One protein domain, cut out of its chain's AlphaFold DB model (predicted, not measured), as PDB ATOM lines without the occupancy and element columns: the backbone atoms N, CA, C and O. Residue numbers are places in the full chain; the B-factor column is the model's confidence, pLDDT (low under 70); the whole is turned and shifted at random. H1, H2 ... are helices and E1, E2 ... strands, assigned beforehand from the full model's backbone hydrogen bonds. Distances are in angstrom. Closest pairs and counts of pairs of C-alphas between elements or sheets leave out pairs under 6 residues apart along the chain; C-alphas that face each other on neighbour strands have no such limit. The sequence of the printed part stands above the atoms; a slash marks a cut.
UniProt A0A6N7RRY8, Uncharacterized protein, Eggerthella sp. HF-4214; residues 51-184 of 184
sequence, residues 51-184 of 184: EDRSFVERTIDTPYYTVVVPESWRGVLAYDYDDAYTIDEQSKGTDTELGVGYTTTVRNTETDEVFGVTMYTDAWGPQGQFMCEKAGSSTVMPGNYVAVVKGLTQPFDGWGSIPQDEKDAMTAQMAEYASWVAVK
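What this domain is: This is residues 51 to 184 of the 184 residues of an uncharacterized protein of Eggerthella sp. HF-4214 (UniProt A0A6N7RRY8). A strongly twisted wall of five antiparallel strands, in the order E3, E4, E5, E7, E6, is covered on one face by two parts, the helix H2 over E7 and E6 and a small sheet of E1, E2 and E8. The two sheets make a sandwich that is only partly face to face; H1 lies at one end, off both sheets, and residues 83 to 99 form a long loop between E3 and E4. The printed part has 134 residues, with two named helices and eight named strands in the order H1, E1, E2, E3, E4, E5, E6, E7, H2, E8; the class is mixed, helices and strands. The whole is compact, with a radius of gyration of the C-alphas of 15.4 A, yet flat in outline, with spans of 44 by 41 by 21 A.

How they stand to each other: H1, residues 51 to 56, is not on either sheet. E1, residues 59 to 61, and E2, residues 65 to 68, form an antiparallel hairpin, with N 60 and O 67 within hydrogen-bond range at 2.8 A. H1 and E2 are only just apart, their closest C-alphas 8.1 A from each other. E3, residues 77 to 82, E4, residues 100 to 108, and E5, residues 114 to 121, form a meander, each strand the antiparallel neighbour of the one before. N 80 and O 105 are 3.1 A apart between E3 and E4, and N 104 and O 117 are 2.8 A apart between E4 and E5. E6, residues 130 to 137, and E7, residues 144 to 151, are a hairpin, with N 133 and O 148 at 2.9 A. E7 is also the antiparallel neighbour of E5, with N 118 and O 147 at 2.8 A; E3 and E6 are the edge strands. H2, residues 164 to 179, is on this sheet at a height over the sheet of 8.3 A. It lies over E7 and E6 and runs slantwise to the strands, only just, at 33 degrees to E6 on the local plane. The closest C-alphas of E6 and H2, those of Ala 135 and Ala 178, are 4.7 A apart. E8, residues 181 to 183, is the antiparallel neighbour of E2, with N 66 and O 182 at 2.8 A. The sheet E1, E2, E8 and the larger sheet form a sandwich, two sheets face to face, 9.0 A centre to centre where they face each other. The closest C-alphas of E6 and E8, those of Gly 136 and Val 183, are 5.9 A apart. In H1 and H2 every O i to N i+4 pair is within hydrogen-bond range.

Where its parts are: H1 begins at C-alpha 51, at (7.843, 40.415, 56.033). E1 and E2 are short, and E3 measures 17.0 A from first to last C-alpha. E4, the longest strand, runs 23.5 A from C-alpha 100 at (33.561, 57.468, 42.852), and E5 runs 22.9 A. E6 measures 19.9 A and E7 21.5 A. H2, the longest helix, measures 22.6 A. E8 ends at C-alpha 183, at (22.537, 47.278, 40.172).

The domain as a whole: The two C-alphas farthest apart, those of Gln 90 and Asp 165, are 45.2 A from each other. The printed part has no cut and ends at residue 184, the chain's last. The links E3 to E4, 17 residues, and E7 to H2, 12 residues, are long. The mean pLDDT of the printed part is 82.0; residues 51 to 55 and 83 to 101 are under 70.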
ATOM      1  N   GLU A  51       7.002  40.646  57.213       63.75
ATOM      2  CA  GLU A  51       7.843  40.415  56.033       63.75
ATOM      3  C   GLU A  51       8.272  41.704  55.321       63.75
ATOM      4  O   GLU A  51       9.419  41.814  54.898       63.75
ATOM      5  N   ASP A  52       7.393  42.700  55.221       68.25
ATOM      6  CA  ASP A  52       7.728  43.987  54.603       68.25
ATOM      7  C   ASP A  52       8.721  44.761  55.484       68.25
ATOM      8  O   ASP A  52       9.750  45.257  55.026       68.25
ATOM      9  N   ARG A  53       8.502  44.738  56.806       65.81
ATOM     10  CA  ARG A  53       9.458  45.302  57.773       65.81
ATOM     11  C   ARG A  53      10.788  44.555  57.771       65.81
ATOM     12  O   ARG A  53      11.830  45.202  57.811       65.81
ATOM     13  N   SER A  54      10.770  43.222  57.706       67.81
ATOM     14  CA  SER A  54      12.007  42.435  57.661       67.81
ATOM     15  C   SER A  54      12.797  42.689  56.382       67.81
ATOM     16  O   SER A  54      14.026  42.692  56.422       67.81
ATOM     17  N   PHE A  55      12.121  42.915  55.255       67.81
ATOM     18  CA  PHE A  55      12.758  43.274  53.996       67.81
ATOM     19  C   PHE A  55      13.386  44.671  54.066       67.81
ATOM     20  O   PHE A  55      14.558  44.824  53.723       67.81
ATOM     21  N   VAL A  56      12.661  45.667  54.585       70.81
ATOM     22  CA  VAL A  56      13.165  47.043  54.754       70.81
ATOM     23  C   VAL A  56      14.355  47.101  55.718       70.81
ATOM     24  O   VAL A  56      15.343  47.764  55.425       70.81
ATOM     25  N   GLU A  57      14.322  46.358  56.827       77.00
ATOM     26  CA  GLU A  57      15.423  46.303  57.809       77.00
ATOM     27  C   GLU A  57      16.731  45.722  57.244       77.00
ATOM     28  O   GLU A  57      17.790  45.875  57.856       77.00
ATOM     29  N   ARG A  58      16.669  45.051  56.089       85.88
ATOM     30  CA  ARG A  58      17.806  44.394  55.428       85.88
ATOM     31  C   ARG A  58      18.152  44.997  54.071       85.88
ATOM     32  O   ARG A  58      19.088  44.537  53.421       85.88
ATOM     33  N   THR A  59      17.393  45.993  53.632       91.00
ATOM     34  CA  THR A  59      17.561  46.597  52.316       91.00
ATOM     35  C   THR A  59      18.135  47.992  52.470       91.00
ATOM     36  O   THR A  59      17.548  48.857  53.114       91.00
ATOM     37  N   ILE A  60      19.288  48.213  51.849       91.12
ATOM     38  CA  ILE A  60      19.914  49.524  51.742       91.12
ATOM     39  C   ILE A  60      19.697  49.994  50.309       91.12
ATOM     40  O   ILE A  60      20.345  49.502  49.382       91.12
ATOM     41  N   ASP A  61      18.743  50.902  50.119       89.25
ATOM     42  CA  ASP A  61      18.404  51.415  48.796       89.25
ATOM     43  C   ASP A  61      19.142  52.721  48.495       89.25
ATOM     44  O   ASP A  61      19.096  53.673  49.272       89.25
ATOM     45  N   THR A  62      19.821  52.765  47.350       85.12
ATOM     46  CA  THR A  62      20.581  53.931  46.878       85.12
ATOM     47  C   THR A  62      20.119  54.312  45.468       85.12
ATOM     48  O   THR A  62      19.452  53.511  44.805       85.12
ATOM     49  N   PRO A  63      20.475  55.492  44.936       83.12
ATOM     50  CA  PRO A  63      20.089  55.869  43.576       83.12
ATOM     51  C   PRO A  63      20.582  54.908  42.477       83.12
ATOM     52  O   PRO A  63      19.923  54.787  41.447       83.12
ATOM     53  N   TYR A  64      21.704  54.211  42.696       84.50
ATOM     54  CA  TYR A  64      22.404  53.436  41.656       84.50
ATOM     55  C   TYR A  64      22.388  51.921  41.876       84.50
ATOM     56  O   TYR A  64      22.636  51.150  40.951       84.50
ATOM     57  N   TYR A  65      22.112  51.476  43.095       90.56
ATOM     58  CA  TYR A  65      22.033  50.062  43.442       90.56
ATOM     59  C   TYR A  65      21.226  49.857  44.721       90.56
ATOM     60  O   TYR A  65      20.983  50.786  45.494       90.56
ATOM     61  N   THR A  66      20.854  48.614  44.965       93.44
ATOM     62  CA  THR A  66      20.216  48.168  46.198       93.44
ATOM     63  C   THR A  66      21.067  47.057  46.798       93.44
ATOM     64  O   THR A  66      21.431  46.118  46.091       93.44
ATOM     65  N   VAL A  67      21.392  47.147  48.088       94.25
ATOM     66  CA  VAL A  67      22.059  46.065  48.831       94.25
ATOM     67  C   VAL A  67      21.014  45.331  49.658       94.25
ATOM     68  O   VAL A  67      20.352  45.949  50.488       94.25
ATOM     69  N   VAL A  68      20.872  44.023  49.449       94.94
ATOM     70  CA  VAL A  68      19.964  43.159  50.215       94.94
ATOM     71  C   VAL A  68      20.800  42.211  51.067       94.94
ATOM     72  O   VAL A  68      21.276  41.185  50.583       94.94
ATOM     73  N   VAL A  69      20.998  42.552  52.341       92.38
ATOM     74  CA  VAL A  69      21.795  41.714  53.248       92.38
ATOM     75  C   VAL A  69      21.021  40.454  53.674       92.38
ATOM     76  O   VAL A  69      19.779  40.455  53.721       92.38
ATOM     77  N   PRO A  70      21.721  39.350  53.997       91.44
ATOM     78  CA  PRO A  70      21.074  38.121  54.442       91.44
ATOM     79  C   PRO A  70      20.317  38.319  55.763       91.44
ATOM     80  O   PRO A  70      20.655  39.177  56.577       91.44
ATOM     81  N   GLU A  71      19.316  37.470  56.013       88.31
ATOM     82  CA  GLU A  71      18.522  37.496  57.258       88.31
ATOM     83  C   GLU A  71      19.397  37.375  58.514       88.31
ATOM     84  O   GLU A  71      19.084  37.959  59.545       88.31
ATOM     85  N   SER A  72      20.534  36.679  58.420       89.06
ATOM     86  CA  SER A  72      21.494  36.539  59.520       89.06
ATOM     87  C   SER A  72      22.109  37.863  59.986       89.06
ATOM     88  O   SER A  72      22.676  37.906  61.072       89.06
ATOM     89  N   TRP A  73      22.014  38.933  59.192       90.00
ATOM     90  CA  TRP A  73      22.514  40.269  59.541       90.00
ATOM     91  C   TRP A  73      21.409  41.195  60.062       90.00
ATOM     92  O   TRP A  73      21.662  42.355  60.399       90.00
ATOM     93  N   ARG A  74      20.171  40.699  60.163       83.94
ATOM     94  CA  ARG A  74      19.047  41.473  60.682       83.94
ATOM     95  C   ARG A  74      19.288  41.880  62.135       83.94
ATOM     96  O   ARG A  74      19.683  41.070  62.968       83.94
ATOM     97  N   GLY A  75      19.033  43.150  62.445       79.62
ATOM     98  CA  GLY A  75      19.192  43.703  63.796       79.62
ATOM     99  C   GLY A  75      20.643  43.927  64.245       79.62
ATOM    100  O   GLY A  75      20.853  44.515  65.302       79.62
ATOM    101  N   VAL A  76      21.627  43.515  63.439       80.94
ATOM    102  CA  VAL A  76      23.068  43.741  63.664       80.94
ATOM    103  C   VAL A  76      23.713  44.499  62.498       80.94
ATOM    104  O   VAL A  76      24.929  44.500  62.336       80.94
ATOM    105  N   LEU A  77      22.893  45.138  61.666       86.62
ATOM    106  CA  LEU A  77      23.323  45.912  60.512       86.62
ATOM    107  C   LEU A  77      23.581  47.371  60.908       86.62
ATOM    108  O   LEU A  77      22.706  48.034  61.464       86.62
ATOM    109  N   ALA A  78      24.751  47.886  60.548       85.00
ATOM    110  CA  ALA A  78      25.034  49.317  60.504       85.00
ATOM    111  C   ALA A  78      25.564  49.689  59.116       85.00
ATOM    112  O   ALA A  78      26.288  48.905  58.499       85.00
ATOM    113  N   TYR A  79      25.228  50.881  58.631       86.50
ATOM    114  CA  TYR A  79      25.746  51.386  57.366       86.50
ATOM    115  C   TYR A  79      25.981  52.896  57.406       86.50
ATOM    116  O   TYR A  79      25.380  53.608  58.210       86.50
ATOM    117  N   ASP A  80      26.865  53.357  56.528       86.19
ATOM    118  CA  ASP A  80      27.197  54.766  56.315       86.19
ATOM    119  C   ASP A  80      27.310  55.041  54.805       86.19
ATOM    120  O   ASP A  80      27.572  54.117  54.022       86.19
ATOM    121  N   TYR A  81      27.080  56.290  54.409       80.69
ATOM    122  CA  TYR A  81      27.074  56.736  53.021       80.69
ATOM    123  C   TYR A  81      28.111  57.833  52.816       80.69
ATOM    124  O   TYR A  81      28.099  58.843  53.518       80.69
ATOM    125  N   ASP A  82      28.934  57.664  51.788       76.19
ATOM    126  CA  ASP A  82      29.867  58.679  51.318       76.19
ATOM    127  C   ASP A  82      29.562  59.008  49.852       76.19
ATOM    128  O   ASP A  82      29.640  58.153  48.964       76.19
ATOM    129  N   ASP A  83      29.178  60.259  49.611       69.94
ATOM    130  CA  ASP A  83      28.939  60.834  48.291       69.94
ATOM    131  C   ASP A  83      29.989  61.890  47.916       69.94
ATOM    132  O   ASP A  83      29.832  62.559  46.898       69.94
ATOM    133  N   ALA A  84      31.088  62.019  48.672       62.22
ATOM    134  CA  ALA A  84      32.070  63.096  48.518       62.22
ATOM    135  C   ALA A  84      32.749  63.162  47.136       62.22
ATOM    136  O   ALA A  84      33.385  64.164  46.809       62.22
ATOM    137  N   TYR A  85      32.610  62.116  46.321       60.16
ATOM    138  CA  TYR A  85      33.177  62.007  44.977       60.16
ATOM    139  C   TYR A  85      32.101  61.928  43.880       60.16
ATOM    140  O   TYR A  85      32.366  61.381  42.804       60.16
ATOM    141  N   THR A  86      30.895  62.457  44.149       60.41
ATOM    142  CA  THR A  86      29.751  62.383  43.229       60.41
ATOM    143  C   THR A  86      30.135  62.839  41.823       60.41
ATOM    144  O   THR A  86      30.718  63.908  41.633       60.41
ATOM    145  N   ILE A  87      29.749  62.047  40.824       61.03
ATOM    146  CA  ILE A  87      29.807  62.461  39.422       61.03
ATOM    147  C   ILE A  87      28.721  63.523  39.239       61.03
ATOM    148  O   ILE A  87      27.527  63.210  39.301       61.03
ATOM    149  N   ASP A  88      29.117  64.786  39.074       59.91
ATOM    150  CA  ASP A  88      28.153  65.860  38.842       59.91
ATOM    151  C   ASP A  88      27.381  65.646  37.524       59.91
ATOM    152  O   ASP A  88      27.834  64.965  36.600       59.91
ATOM    153  N   GLU A  89      26.169  66.207  37.423       59.59
ATOM    154  CA  GLU A  89      25.325  66.031  36.230       59.59
ATOM    155  C   GLU A  89      25.963  66.548  34.938       59.59
ATOM    156  O   GLU A  89      25.582  66.105  33.857       59.59
ATOM    157  N   GLN A  90      26.915  67.476  35.041       55.16
ATOM    158  CA  GLN A  90      27.598  68.067  33.891       55.16
ATOM    159  C   GLN A  90      28.696  67.155  33.343       55.16
ATOM    160  O   GLN A  90      29.012  67.223  32.156       55.16
ATOM    161  N   SER A  91      29.248  66.299  34.196       55.31
ATOM    162  CA  SER A  91      30.300  65.347  33.862       55.31
ATOM    163  C   SER A  91      29.741  64.048  33.274       55.31
ATOM    164  O   SER A  91      30.500  63.319  32.638       55.31
ATOM    165  N   LYS A  92      28.425  63.803  33.408       58.19
ATOM    166  CA  LYS A  92      27.727  62.598  32.924       58.19
ATOM    167  C   LYS A  92      27.994  62.307  31.437       58.19
ATOM    168  O   LYS A  92      27.616  63.090  30.565       58.19
ATOM    169  N   GLY A  93      28.573  61.145  31.135       53.78
ATOM    170  CA  GLY A  93      28.827  60.636  29.785       53.78
ATOM    171  C   GLY A  93      30.062  61.213  29.082       53.78
ATOM    172  O   GLY A  93      30.115  61.185  27.851       53.78
ATOM    173  N   THR A  94      31.035  61.754  29.823       56.53
ATOM    174  CA  THR A  94      32.280  62.313  29.264       56.53
ATOM    175  C   THR A  94      33.517  61.499  29.659       56.53
ATOM    176  O   THR A  94      33.573  60.924  30.739       56.53
ATOM    177  N   ASP A  95      34.568  61.516  28.832       50.09
ATOM    178  CA  ASP A  95      35.859  60.851  29.126       50.09
ATOM    179  C   ASP A  95      36.595  61.438  30.360       50.09
ATOM    180  O   ASP A  95      37.653  60.953  30.760       50.09
ATOM    181  N   THR A  96      36.052  62.506  30.954       52.50
ATOM    182  CA  THR A  96      36.537  63.179  32.168       52.50
ATOM    183  C   THR A  96      35.814  62.751  33.447       52.50
ATOM    184  O   THR A  96      36.089  63.318  34.504       52.50
ATOM    185  N   GLU A  97      34.931  61.749  33.384       57.62
ATOM    186  CA  GLU A  97      34.318  61.111  34.556       57.62
ATOM    187  C   GLU A  97      35.371  60.354  35.386       57.62
ATOM    188  O   GLU A  97      35.500  59.130  35.340       57.62
ATOM    189  N   LEU A  98      36.166  61.091  36.153       54.12
ATOM    190  CA  LEU A  98      37.016  60.541  37.199       54.12
ATOM    191  C   LEU A  98      36.257  60.723  38.509       54.12
ATOM    192  O   LEU A  98      36.278  61.803  39.095       54.12
ATOM    193  N   GLY A  99      35.525  59.699  38.940       54.66
ATOM    194  CA  GLY A  99      34.661  59.826  40.106       54.66
ATOM    195  C   GLY A  99      34.329  58.490  40.744       54.66
ATOM    196  O   GLY A  99      34.198  57.467  40.073       54.66
ATOM    197  N   VAL A 100      34.190  58.525  42.066       60.66
ATOM    198  CA  VAL A 100      33.561  57.468  42.852       60.66
ATOM    199  C   VAL A 100      32.134  57.943  43.089       60.66
ATOM    200  O   VAL A 100      31.880  58.761  43.962       60.66
ATOM    201  N   GLY A 101      31.198  57.521  42.243       58.56
ATOM    202  CA  GLY A 101      29.893  58.181  42.186       58.56
ATOM    203  C   GLY A 101      29.064  58.042  43.466       58.56
ATOM    204  O   GLY A 101      28.199  58.881  43.706       58.56
ATOM    205  N   TYR A 102      29.316  56.998  44.264       71.44
ATOM    206  CA  TYR A 102      28.614  56.715  45.517       71.44
ATOM    207  C   TYR A 102      29.280  55.537  46.252       71.44
ATOM    208  O   TYR A 102      29.562  54.526  45.598       71.44
ATOM    209  N   THR A 103      29.488  55.621  47.573       85.81
ATOM    210  CA  THR A 103      29.955  54.498  48.408       85.81
ATOM    211  C   THR A 103      29.033  54.260  49.603       85.81
ATOM    212  O   THR A 103      28.733  55.164  50.377       85.81
ATOM    213  N   THR A 104      28.630  53.007  49.807       90.38
ATOM    214  CA  THR A 104      27.961  52.531  51.024       90.38
ATOM    215  C   THR A 104      28.904  51.618  51.787       90.38
ATOM    216  O   THR A 104      29.303  50.581  51.262       90.38
ATOM    217  N   THR A 105      29.221  51.950  53.033       92.12
ATOM    218  CA  THR A 105      29.903  51.014  53.937       92.12
ATOM    219  C   THR A 105      28.857  50.206  54.687       92.12
ATOM    220  O   THR A 105      27.963  50.785  55.296       92.12
ATOM    221  N   VAL A 106      28.973  48.882  54.668       92.88
ATOM    222  CA  VAL A 106      28.065  47.943  55.330       92.88
ATOM    223  C   VAL A 106      28.841  47.186  56.400       92.88
ATOM    224  O   VAL A 106      29.915  46.646  56.128       92.88
ATOM    225  N   ARG A 107      28.305  47.143  57.622       92.75
ATOM    226  CA  ARG A 107      28.925  46.489  58.776       92.75
ATOM    227  C   ARG A 107      27.957  45.556  59.488       92.75
ATOM    228  O   ARG A 107      26.842  45.952  59.824       92.75
ATOM    229  N   ASN A 108      28.442  44.364  59.815       93.06
ATOM    230  CA  ASN A 108      27.862  43.517  60.847       93.06
ATOM    231  C   ASN A 108      28.442  43.929  62.209       93.06
ATOM    232  O   ASN A 108      29.646  43.834  62.445       93.06
ATOM    233  N   THR A 109      27.600  44.426  63.112       90.88
ATOM    234  CA  THR A 109      28.018  44.957  64.417       90.88
ATOM    235  C   THR A 109      28.361  43.880  65.444       90.88
ATOM    236  O   THR A 109      28.892  44.209  66.501       90.88
ATOM    237  N   GLU A 110      28.022  42.616  65.181       91.94
ATOM    238  CA  GLU A 110      28.350  41.492  66.063       91.94
ATOM    239  C   GLU A 110      29.715  40.889  65.720       91.94
ATOM    240  O   GLU A 110      30.512  40.612  66.617       91.94
ATOM    241  N   THR A 111      29.996  40.707  64.428       89.69
ATOM    242  CA  THR A 111      31.245  40.089  63.950       89.69
ATOM    243  C   THR A 111      32.332  41.099  63.594       89.69
ATOM    244  O   THR A 111      33.457  40.696  63.304       89.69
ATOM    245  N   ASP A 112      32.009  42.397  63.596       87.50
ATOM    246  CA  ASP A 112      32.848  43.482  63.069       87.50
ATOM    247  C   ASP A 112      33.240  43.308  61.595       87.50
ATOM    248  O   ASP A 112      34.191  43.917  61.101       87.50
ATOM    249  N   GLU A 113      32.475  42.503  60.862       90.75
ATOM    250  CA  GLU A 113      32.662  42.326  59.435       90.75
ATOM    251  C   GLU A 113      32.212  43.567  58.665       90.75
ATOM    252  O   GLU A 113      31.123  44.089  58.902       90.75
ATOM    253  N   VAL A 114      33.052  44.035  57.736       91.56
ATOM    254  CA  VAL A 114      32.821  45.257  56.957       91.56
ATOM    255  C   VAL A 114      33.135  45.022  55.481       91.56
ATOM    256  O   VAL A 114      34.159  44.419  55.145       91.56
ATOM    257  N   PHE A 115      32.284  45.555  54.610       93.75
ATOM    258  CA  PHE A 115      32.552  45.727  53.183       93.75
ATOM    259  C   PHE A 115      31.961  47.051  52.689       93.75
ATOM    260  O   PHE A 115      31.070  47.622  53.313       93.75
ATOM    261  N   GLY A 116      32.477  47.557  51.576       92.50
ATOM    262  CA  GLY A 116      31.920  48.696  50.861       92.50
ATOM    263  C   GLY A 116      31.218  48.245  49.586       92.50
ATOM    264  O   GLY A 116      31.616  47.259  48.974       92.50
ATOM    265  N   VAL A 117      30.205  48.982  49.157       93.56
ATOM    266  CA  VAL A 117      29.649  48.914  47.805       93.56
ATOM    267  C   VAL A 117      29.883  50.270  47.178       93.56
ATOM    268  O   VAL A 117      29.528  51.281  47.772       93.56
ATOM    269  N   THR A 118      30.519  50.293  46.015       89.38
ATOM    270  CA  THR A 118      30.982  51.526  45.396       89.38
ATOM    271  C   THR A 118      30.691  51.519  43.909       89.38
ATOM    272  O   THR A 118      30.943  50.529  43.222       89.38
ATOM    273  N   MET A 119      30.194  52.641  43.399       87.69
ATOM    274  CA  MET A 119      30.089  52.869  41.965       87.69
ATOM    275  C   MET A 119      31.359  53.532  41.427       87.69
ATOM    276  O   MET A 119      31.775  54.588  41.905       87.69
ATOM    277  N   TYR A 120      31.939  52.913  40.407       84.56
ATOM    278  CA  TYR A 120      33.125  53.359  39.691       84.56
ATOM    279  C   TYR A 120      32.781  53.696  38.245       84.56
ATOM    280  O   TYR A 120      31.872  53.103  37.656       84.56
ATOM    281  N   THR A 121      33.566  54.588  37.657       79.19
ATOM    282  CA  THR A 121      33.564  54.810  36.212       79.19
ATOM    283  C   THR A 121      34.506  53.797  35.559       79.19
ATOM    284  O   THR A 121      35.495  53.360  36.158       79.19
ATOM    285  N   ASP A 122      34.245  53.414  34.310       76.88
ATOM    286  CA  ASP A 122      35.153  52.545  33.548       76.88
ATOM    287  C   ASP A 122      36.527  53.215  33.335       76.88
ATOM    288  O   ASP A 122      37.546  52.534  33.201       76.88
ATOM    289  N   ALA A 123      36.568  54.554  33.351       72.06
ATOM    290  CA  ALA A 123      37.786  55.353  33.237       72.06
ATOM    291  C   ALA A 123      38.583  55.460  34.554       72.06
ATOM    292  O   ALA A 123      39.793  55.702  34.516       72.06
ATOM    293  N   TRP A 124      37.942  55.264  35.712       71.38
ATOM    294  CA  TRP A 124      38.559  55.376  37.033       71.38
ATOM    295  C   TRP A 124      38.095  54.248  37.958       71.38
ATOM    296  O   TRP A 124      37.143  54.360  38.732       71.38
ATOM    297  N   GLY A 125      38.821  53.133  37.874       72.56
ATOM    298  CA  GLY A 125      38.609  51.967  38.721       72.56
ATOM    299  C   GLY A 125      39.162  52.115  40.144       72.56
ATOM    300  O   GLY A 125      39.791  53.118  40.498       72.56
ATOM    301  N   PRO A 126      38.971  51.082  40.970       77.31
ATOM    302  CA  PRO A 126      39.250  51.127  42.396       77.31
ATOM    303  C   PRO A 126      40.771  51.255  42.662       77.31
ATOM    304  O   PRO A 126      41.572  50.467  42.164       77.31
ATOM    305  N   GLN A 127      41.177  52.269  43.444       75.50
ATOM    306  CA  GLN A 127      42.569  52.541  43.858       75.50
ATOM    307  C   GLN A 127      42.824  52.258  45.351       75.50
ATOM    308  O   GLN A 127      42.199  52.893  46.198       75.50
ATOM    309  N   GLY A 128      43.770  51.376  45.697       76.62
ATOM    310  CA  GLY A 128      44.177  51.151  47.094       76.62
ATOM    311  C   GLY A 128      44.523  49.700  47.443       76.62
ATOM    312  O   GLY A 128      44.682  48.852  46.569       76.62
ATOM    313  N   GLN A 129      44.662  49.425  48.747       80.25
ATOM    314  CA  GLN A 129      44.888  48.082  49.302       80.25
ATOM    315  C   GLN A 129      43.561  47.436  49.713       80.25
ATOM    316  O   GLN A 129      43.203  47.359  50.889       80.25
ATOM    317  N   PHE A 130      42.814  46.970  48.724       84.88
ATOM    318  CA  PHE A 130      41.561  46.257  48.936       84.88
ATOM    319  C   PHE A 130      41.354  45.210  47.848       84.88
ATOM    320  O   PHE A 130      41.965  45.250  46.778       84.88
ATOM    321  N   MET A 131      40.457  44.279  48.131       87.81
ATOM    322  CA  MET A 131      39.810  43.473  47.114       87.81
ATOM    323  C   MET A 131      38.642  44.227  46.509       87.81
ATOM    324  O   MET A 131      37.995  45.025  47.187       87.81
ATOM    325  N   CYS A 132      38.360  43.921  45.250       90.69
ATOM    326  CA  CYS A 132      37.224  44.453  44.528       90.69
ATOM    327  C   CYS A 132      36.590  43.343  43.690       90.69
ATOM    328  O   CYS A 132      37.314  42.622  43.006       90.69
ATOM    329  N   GLU A 133      35.264  43.246  43.713       94.75
ATOM    330  CA  GLU A 133      34.489  42.316  42.888       94.75
ATOM    331  C   GLU A 133      33.344  43.067  42.211       94.75
ATOM    332  O   GLU A 133      32.599  43.801  42.863       94.75
ATOM    333  N   LYS A 134      33.213  42.919  40.891       94.56
ATOM    334  CA  LYS A 134      32.196  43.641  40.122       94.56
ATOM    335  C   LYS A 134      30.824  43.008  40.358       94.56
ATOM    336  O   LYS A 134      30.604  41.863  39.986       94.56
ATOM    337  N   ALA A 135      29.885  43.789  40.888       95.31
ATOM    338  CA  ALA A 135      28.497  43.364  41.063       95.31
ATOM    339  C   ALA A 135      27.688  43.495  39.763       95.31
ATOM    340  O   ALA A 135      26.867  42.642  39.438       95.31
ATOM    341  N   GLY A 136      27.937  44.547  38.977       94.25
ATOM    342  CA  GLY A 136      27.243  44.752  37.707       94.25
ATOM    343  C   GLY A 136      27.561  46.094  37.063       94.25
ATOM    344  O   GLY A 136      28.153  46.970  37.686       94.25
ATOM    345  N   SER A 137      27.194  46.252  35.794       91.31
ATOM    346  CA  SER A 137      27.246  47.550  35.109       91.31
ATOM    347  C   SER A 137      25.944  48.314  35.348       91.31
ATOM    348  O   SER A 137      24.878  47.700  35.327       91.31
ATOM    349  N   SER A 138      26.022  49.630  35.543       84.69
ATOM    350  CA  SER A 138      24.822  50.454  35.719       84.69
ATOM    351  C   SER A 138      24.084  50.637  34.396       84.69
ATOM    352  O   SER A 138      24.709  50.861  33.355       84.69
ATOM    353  N   THR A 139      22.751  50.563  34.436       79.19
ATOM    354  CA  THR A 139      21.917  50.908  33.274       79.19
ATOM    355  C   THR A 139      21.468  52.364  33.308       79.19
ATOM    356  O   THR A 139      21.254  52.957  32.250       79.19
ATOM    357  N   VAL A 140      21.406  52.974  34.499       77.19
ATOM    358  CA  VAL A 140      21.065  54.396  34.661       77.19
ATOM    359  C   VAL A 140      22.224  55.343  34.332       77.19
ATOM    360  O   VAL A 140      21.971  56.474  33.921       77.19
ATOM    361  N   MET A 141      23.478  54.897  34.471       76.12
ATOM    362  CA  MET A 141      24.669  55.654  34.058       76.12
ATOM    363  C   MET A 141      25.628  54.770  33.243       76.12
ATOM    364  O   MET A 141      26.534  54.152  33.804       76.12
ATOM    365  N   PRO A 142      25.444  54.688  31.911       78.00
ATOM    366  CA  PRO A 142      26.341  53.937  31.033       78.00
ATOM    367  C   PRO A 142      27.807  54.366  31.197       78.00
ATOM    368  O   PRO A 142      28.083  55.540  31.409       78.00
ATOM    369  N   GLY A 143      28.743  53.416  31.096       78.94
ATOM    370  CA  GLY A 143      30.172  53.660  31.359       78.94
ATOM    371  C   GLY A 143      30.561  53.583  32.840       78.94
ATOM    372  O   GLY A 143      31.704  53.865  33.192       78.94
ATOM    373  N   ASN A 144      29.623  53.192  33.708       84.44
ATOM    374  CA  ASN A 144      29.846  52.999  35.136       84.44
ATOM    375  C   ASN A 144      29.483  51.572  35.561       84.44
ATOM    376  O   ASN A 144      28.646  50.890  34.954       84.44
ATOM    377  N   TYR A 145      30.085  51.120  36.653       88.75
ATOM    378  CA  TYR A 145      29.796  49.833  37.266       88.75
ATOM    379  C   TYR A 145      29.808  49.933  38.783       88.75
ATOM    380  O   TYR A 145      30.488  50.766  39.370       88.75
ATOM    381  N   VAL A 146      29.057  49.049  39.423       91.69
ATOM    382  CA  VAL A 146      29.055  48.898  40.873       91.69
ATOM    383  C   VAL A 146      29.919  47.702  41.228       91.69
ATOM    384  O   VAL A 146      29.843  46.645  40.591       91.69
ATOM    385  N   ALA A 147      30.748  47.870  42.246       93.38
ATOM    386  CA  ALA A 147      31.590  46.821  42.773       93.38
ATOM    387  C   ALA A 147      31.564  46.805  44.298       93.38
ATOM    388  O   ALA A 147      31.412  47.833  44.957       93.38
ATOM    389  N   VAL A 148      31.734  45.613  44.850       95.12
ATOM    390  CA  VAL A 148      31.975  45.421  46.273       95.12
ATOM    391  C   VAL A 148      33.464  45.567  46.532       95.12
ATOM    392  O   VAL A 148      34.272  45.044  45.766       95.12
ATOM    393  N   VAL A 149      33.830  46.237  47.622       91.94
ATOM    394  CA  VAL A 149      35.215  46.405  48.066       91.94
ATOM    395  C   VAL A 149      35.416  45.942  49.504       91.94
ATOM    396  O   VAL A 149      34.572  46.164  50.370       91.94
ATOM    397  N   LYS A 150      36.564  45.326  49.785       90.38
ATOM    398  CA  LYS A 150      36.959  44.930  51.146       90.38
ATOM    399  C   LYS A 150      38.432  45.228  51.376       90.38
ATOM    400  O   LYS A 150      39.282  44.764  50.622       90.38
ATOM    401  N   GLY A 151      38.729  46.013  52.411       86.06
ATOM    402  CA  GLY A 151      40.101  46.357  52.785       86.06
ATOM    403  C   GLY A 151      40.941  45.115  53.078       86.06
ATOM    404  O   GLY A 151      40.460  44.175  53.712       86.06
ATOM    405  N   LEU A 152      42.198  45.122  52.638       81.38
ATOM    406  CA  LEU A 152      43.164  44.121  53.078       81.38
ATOM    407  C   LEU A 152      43.635  44.500  54.482       81.38
ATOM    408  O   LEU A 152      44.137  45.602  54.704       81.38
ATOM    409  N   THR A 153      43.439  43.609  55.450       73.75
ATOM    410  CA  THR A 153      43.930  43.828  56.809       73.75
ATOM    411  C   THR A 153      45.413  43.486  56.899       73.75
ATOM    412  O   THR A 153      45.925  42.591  56.227       73.75
ATOM    413  N   GLN A 154      46.124  44.204  57.764       73.75
ATOM    414  CA  GLN A 154      47.487  43.839  58.138       73.75
ATOM    415  C   GLN A 154      47.506  42.404  58.711       73.75
ATOM    416  O   GLN A 154      46.577  42.037  59.437       73.75
ATOM    417  N   PRO A 155      48.534  41.589  58.404       70.19
ATOM    418  CA  PRO A 155      49.851  41.979  57.884       70.19
ATOM    419  C   PRO A 155      49.971  41.992  56.349       70.19
ATOM    420  O   PRO A 155      51.083  41.963  55.824       70.19
ATOM    421  N   PHE A 156      48.866  41.964  55.604       74.69
ATOM    422  CA  PHE A 156      48.937  41.892  54.150       74.69
ATOM    423  C   PHE A 156      49.218  43.264  53.536       74.69
ATOM    424  O   PHE A 156      48.358  44.139  53.506       74.69
ATOM    425  N   ASP A 157      50.418  43.424  52.980       71.69
ATOM    426  CA  ASP A 157      50.820  44.637  52.253       71.69
ATOM    427  C   ASP A 157      50.373  44.621  50.777       71.69
ATOM    428  O   ASP A 157      50.627  45.560  50.015       71.69
ATOM    429  N   GLY A 158      49.681  43.562  50.355       76.44
ATOM    430  CA  GLY A 158      49.028  43.471  49.056       76.44
ATOM    431  C   GLY A 158      48.538  42.064  48.733       76.44
ATOM    432  O   GLY A 158      48.807  41.101  49.447       76.44
ATOM    433  N   TRP A 159      47.851  41.915  47.601       76.19
ATOM    434  CA  TRP A 159      47.300  40.623  47.176       76.19
ATOM    435  C   TRP A 159      48.361  39.515  47.086       76.19
ATOM    436  O   TRP A 159      48.122  38.369  47.456       76.19
ATOM    437  N   GLY A 160      49.574  39.855  46.642       81.06
ATOM    438  CA  GLY A 160      50.676  38.901  46.501       81.06
ATOM    439  C   GLY A 160      51.111  38.232  47.809       81.06
ATOM    440  O   GLY A 160      51.570  37.093  47.756       81.06
ATOM    441  N   SER A 161      50.933  38.888  48.963       85.12
ATOM    442  CA  SER A 161      51.370  38.368  50.268       85.12
ATOM    443  C   SER A 161      50.377  37.414  50.934       85.12
ATOM    444  O   SER A 161      50.720  36.809  51.945       85.12
ATOM    445  N   ILE A 162      49.162  37.281  50.396       86.44
ATOM    446  CA  ILE A 162      48.104  36.465  51.001       86.44
ATOM    447  C   ILE A 162      48.294  34.986  50.600       86.44
ATOM    448  O   ILE A 162      48.503  34.709  49.406       86.44
ATOM    449  N   PRO A 163      48.235  34.032  51.550       90.25
ATOM    450  CA  PRO A 163      48.188  32.596  51.258       90.25
ATOM    451  C   PRO A 163      47.056  32.225  50.289       90.25
ATOM    452  O   PRO A 163      46.041  32.911  50.211       90.25
ATOM    453  N   GLN A 164      47.228  31.164  49.495       91.06
ATOM    454  CA  GLN A 164      46.266  30.846  48.428       91.06
ATOM    455  C   GLN A 164      44.888  30.438  48.966       91.06
ATOM    456  O   GLN A 164      43.877  30.857  48.418       91.06
ATOM    457  N   ASP A 165      44.845  29.671  50.047       92.44
ATOM    458  CA  ASP A 165      43.612  29.282  50.730       92.44
ATOM    459  C   ASP A 165      42.840  30.495  51.267       92.44
ATOM    460  O   ASP A 165      41.622  30.575  51.121       92.44
ATOM    461  N   GLU A 166      43.553  31.481  51.812       89.75
ATOM    462  CA  GLU A 166      42.954  32.743  52.244       89.75
ATOM    463  C   GLU A 166      42.446  33.573  51.056       89.75
ATOM    464  O   GLU A 166      41.341  34.111  51.112       89.75
ATOM    465  N   LYS A 167      43.190  33.621  49.941       89.00
ATOM    466  CA  LYS A 167      42.722  34.265  48.699       89.00
ATOM    467  C   LYS A 167      41.437  33.636  48.185       89.00
ATOM    468  O   LYS A 167      40.530  34.364  47.781       89.00
ATOM    469  N   ASP A 168      41.359  32.310  48.187       92.62
ATOM    470  CA  ASP A 168      40.191  31.577  47.704       92.62
ATOM    471  C   ASP A 168      38.975  31.860  48.597       92.62
ATOM    472  O   ASP A 168      37.894  32.167  48.090       92.62
ATOM    473  N   ALA A 169      39.162  31.851  49.923       92.06
ATOM    474  CA  ALA A 169      38.115  32.188  50.885       92.06
ATOM    475  C   ALA A 169      37.623  33.634  50.722       92.06
ATOM    476  O   ALA A 169      36.416  33.875  50.655       92.06
ATOM    477  N   MET A 170      38.543  34.594  50.599       90.06
ATOM    478  CA  MET A 170      38.174  35.991  50.387       90.06
ATOM    479  C   MET A 170      37.493  36.200  49.028       90.06
ATOM    480  O   MET A 170      36.527  36.947  48.946       90.06
ATOM    481  N   THR A 171      37.938  35.516  47.970       92.62
ATOM    482  CA  THR A 171      37.299  35.587  46.644       92.62
ATOM    483  C   THR A 171      35.870  35.053  46.693       92.62
ATOM    484  O   THR A 171      34.956  35.696  46.181       92.62
ATOM    485  N   ALA A 172      35.652  33.913  47.356       95.44
ATOM    486  CA  ALA A 172      34.315  33.356  47.545       95.44
ATOM    487  C   ALA A 172      33.407  34.317  48.327       95.44
ATOM    488  O   ALA A 172      32.262  34.535  47.938       95.44
ATOM    489  N   GLN A 173      33.937  34.942  49.378       94.31
ATOM    490  CA  GLN A 173      33.206  35.927  50.167       94.31
ATOM    491  C   GLN A 173      32.871  37.197  49.370       94.31
ATOM    492  O   GLN A 173      31.761  37.714  49.461       94.31
ATOM    493  N   MET A 174      33.802  37.704  48.560       95.25
ATOM    494  CA  MET A 174      33.545  38.865  47.706       95.25
ATOM    495  C   MET A 174      32.472  38.567  46.653       95.25
ATOM    496  O   MET A 174      31.611  39.410  46.409       95.25
ATOM    497  N   ALA A 175      32.476  37.359  46.081       96.62
ATOM    498  CA  ALA A 175      31.425  36.904  45.174       96.62
ATOM    499  C   ALA A 175      30.064  36.779  45.883       96.62
ATOM    500  O   ALA A 175      29.037  37.159  45.319       96.62
ATOM    501  N   GLU A 176      30.050  36.295  47.129       96.19
ATOM    502  CA  GLU A 176      28.847  36.269  47.962       96.19
ATOM    503  C   GLU A 176      28.293  37.683  48.166       96.19
ATOM    504  O   GLU A 176      27.128  37.927  47.858       96.19
ATOM    505  N   TYR A 177      29.116  38.646  48.578       96.31
ATOM    506  CA  TYR A 177      28.662  40.027  48.753       96.31
ATOM    507  C   TYR A 177      28.208  40.683  47.454       96.31
ATOM    508  O   TYR A 177      27.212  41.401  47.448       96.31
ATOM    509  N   ALA A 178      28.903  40.432  46.342       97.00
ATOM    510  CA  ALA A 178      28.490  40.943  45.040       97.00
ATOM    511  C   ALA A 178      27.095  40.426  44.652       97.00
ATOM    512  O   ALA A 178      26.311  41.167  44.067       97.00
ATOM    513  N   SER A 179      26.744  39.197  45.054       96.94
ATOM    514  CA  SER A 179      25.406  38.634  44.831       96.94
ATOM    515  C   SER A 179      24.294  39.311  45.642       96.94
ATOM    516  O   SER A 179      23.121  39.185  45.293       96.94
ATOM    517  N   TRP A 180      24.639  40.049  46.702       96.50
ATOM    518  CA  TRP A 180      23.687  40.817  47.513       96.50
ATOM    519  C   TRP A 180      23.342  42.173  46.889       96.50
ATOM    520  O   TRP A 180      22.458  42.871  47.386       96.50
ATOM    521  N   VAL A 181      24.043  42.570  45.825       96.50
ATOM    522  CA  VAL A 181      23.897  43.880  45.194       96.50
ATOM    523  C   VAL A 181      23.098  43.755  43.901       96.50
ATOM    524  O   VAL A 181      23.524  43.116  42.940       96.50
ATOM    525  N   ALA A 182      21.956  44.433  43.849       95.19
ATOM    526  CA  ALA A 182      21.188  44.636  42.629       95.19
ATOM    527  C   ALA A 182      21.526  46.011  42.036       95.19
ATOM    528  O   ALA A 182      21.248  47.043  42.647       95.19
ATOM    529  N   VAL A 183      22.140  46.034  40.854       93.50
ATOM    530  CA  VAL A 183      22.537  47.278  40.172       93.50
ATOM    531  C   VAL A 183      21.366  47.850  39.367       93.50
ATOM    532  O   VAL A 183      20.635  47.089  38.728       93.50
ATOM    533  N   LYS A 184      21.199  49.178  39.405       88.38
ATOM    534  CA  LYS A 184      20.176  49.928  38.663       88.38
ATOM    535  C   LYS A 184      20.735  50.474  37.347       88.38
ATOM    536  O   LYS A 184      21.908  50.910  37.258       88.38
TER     537      LYS A 184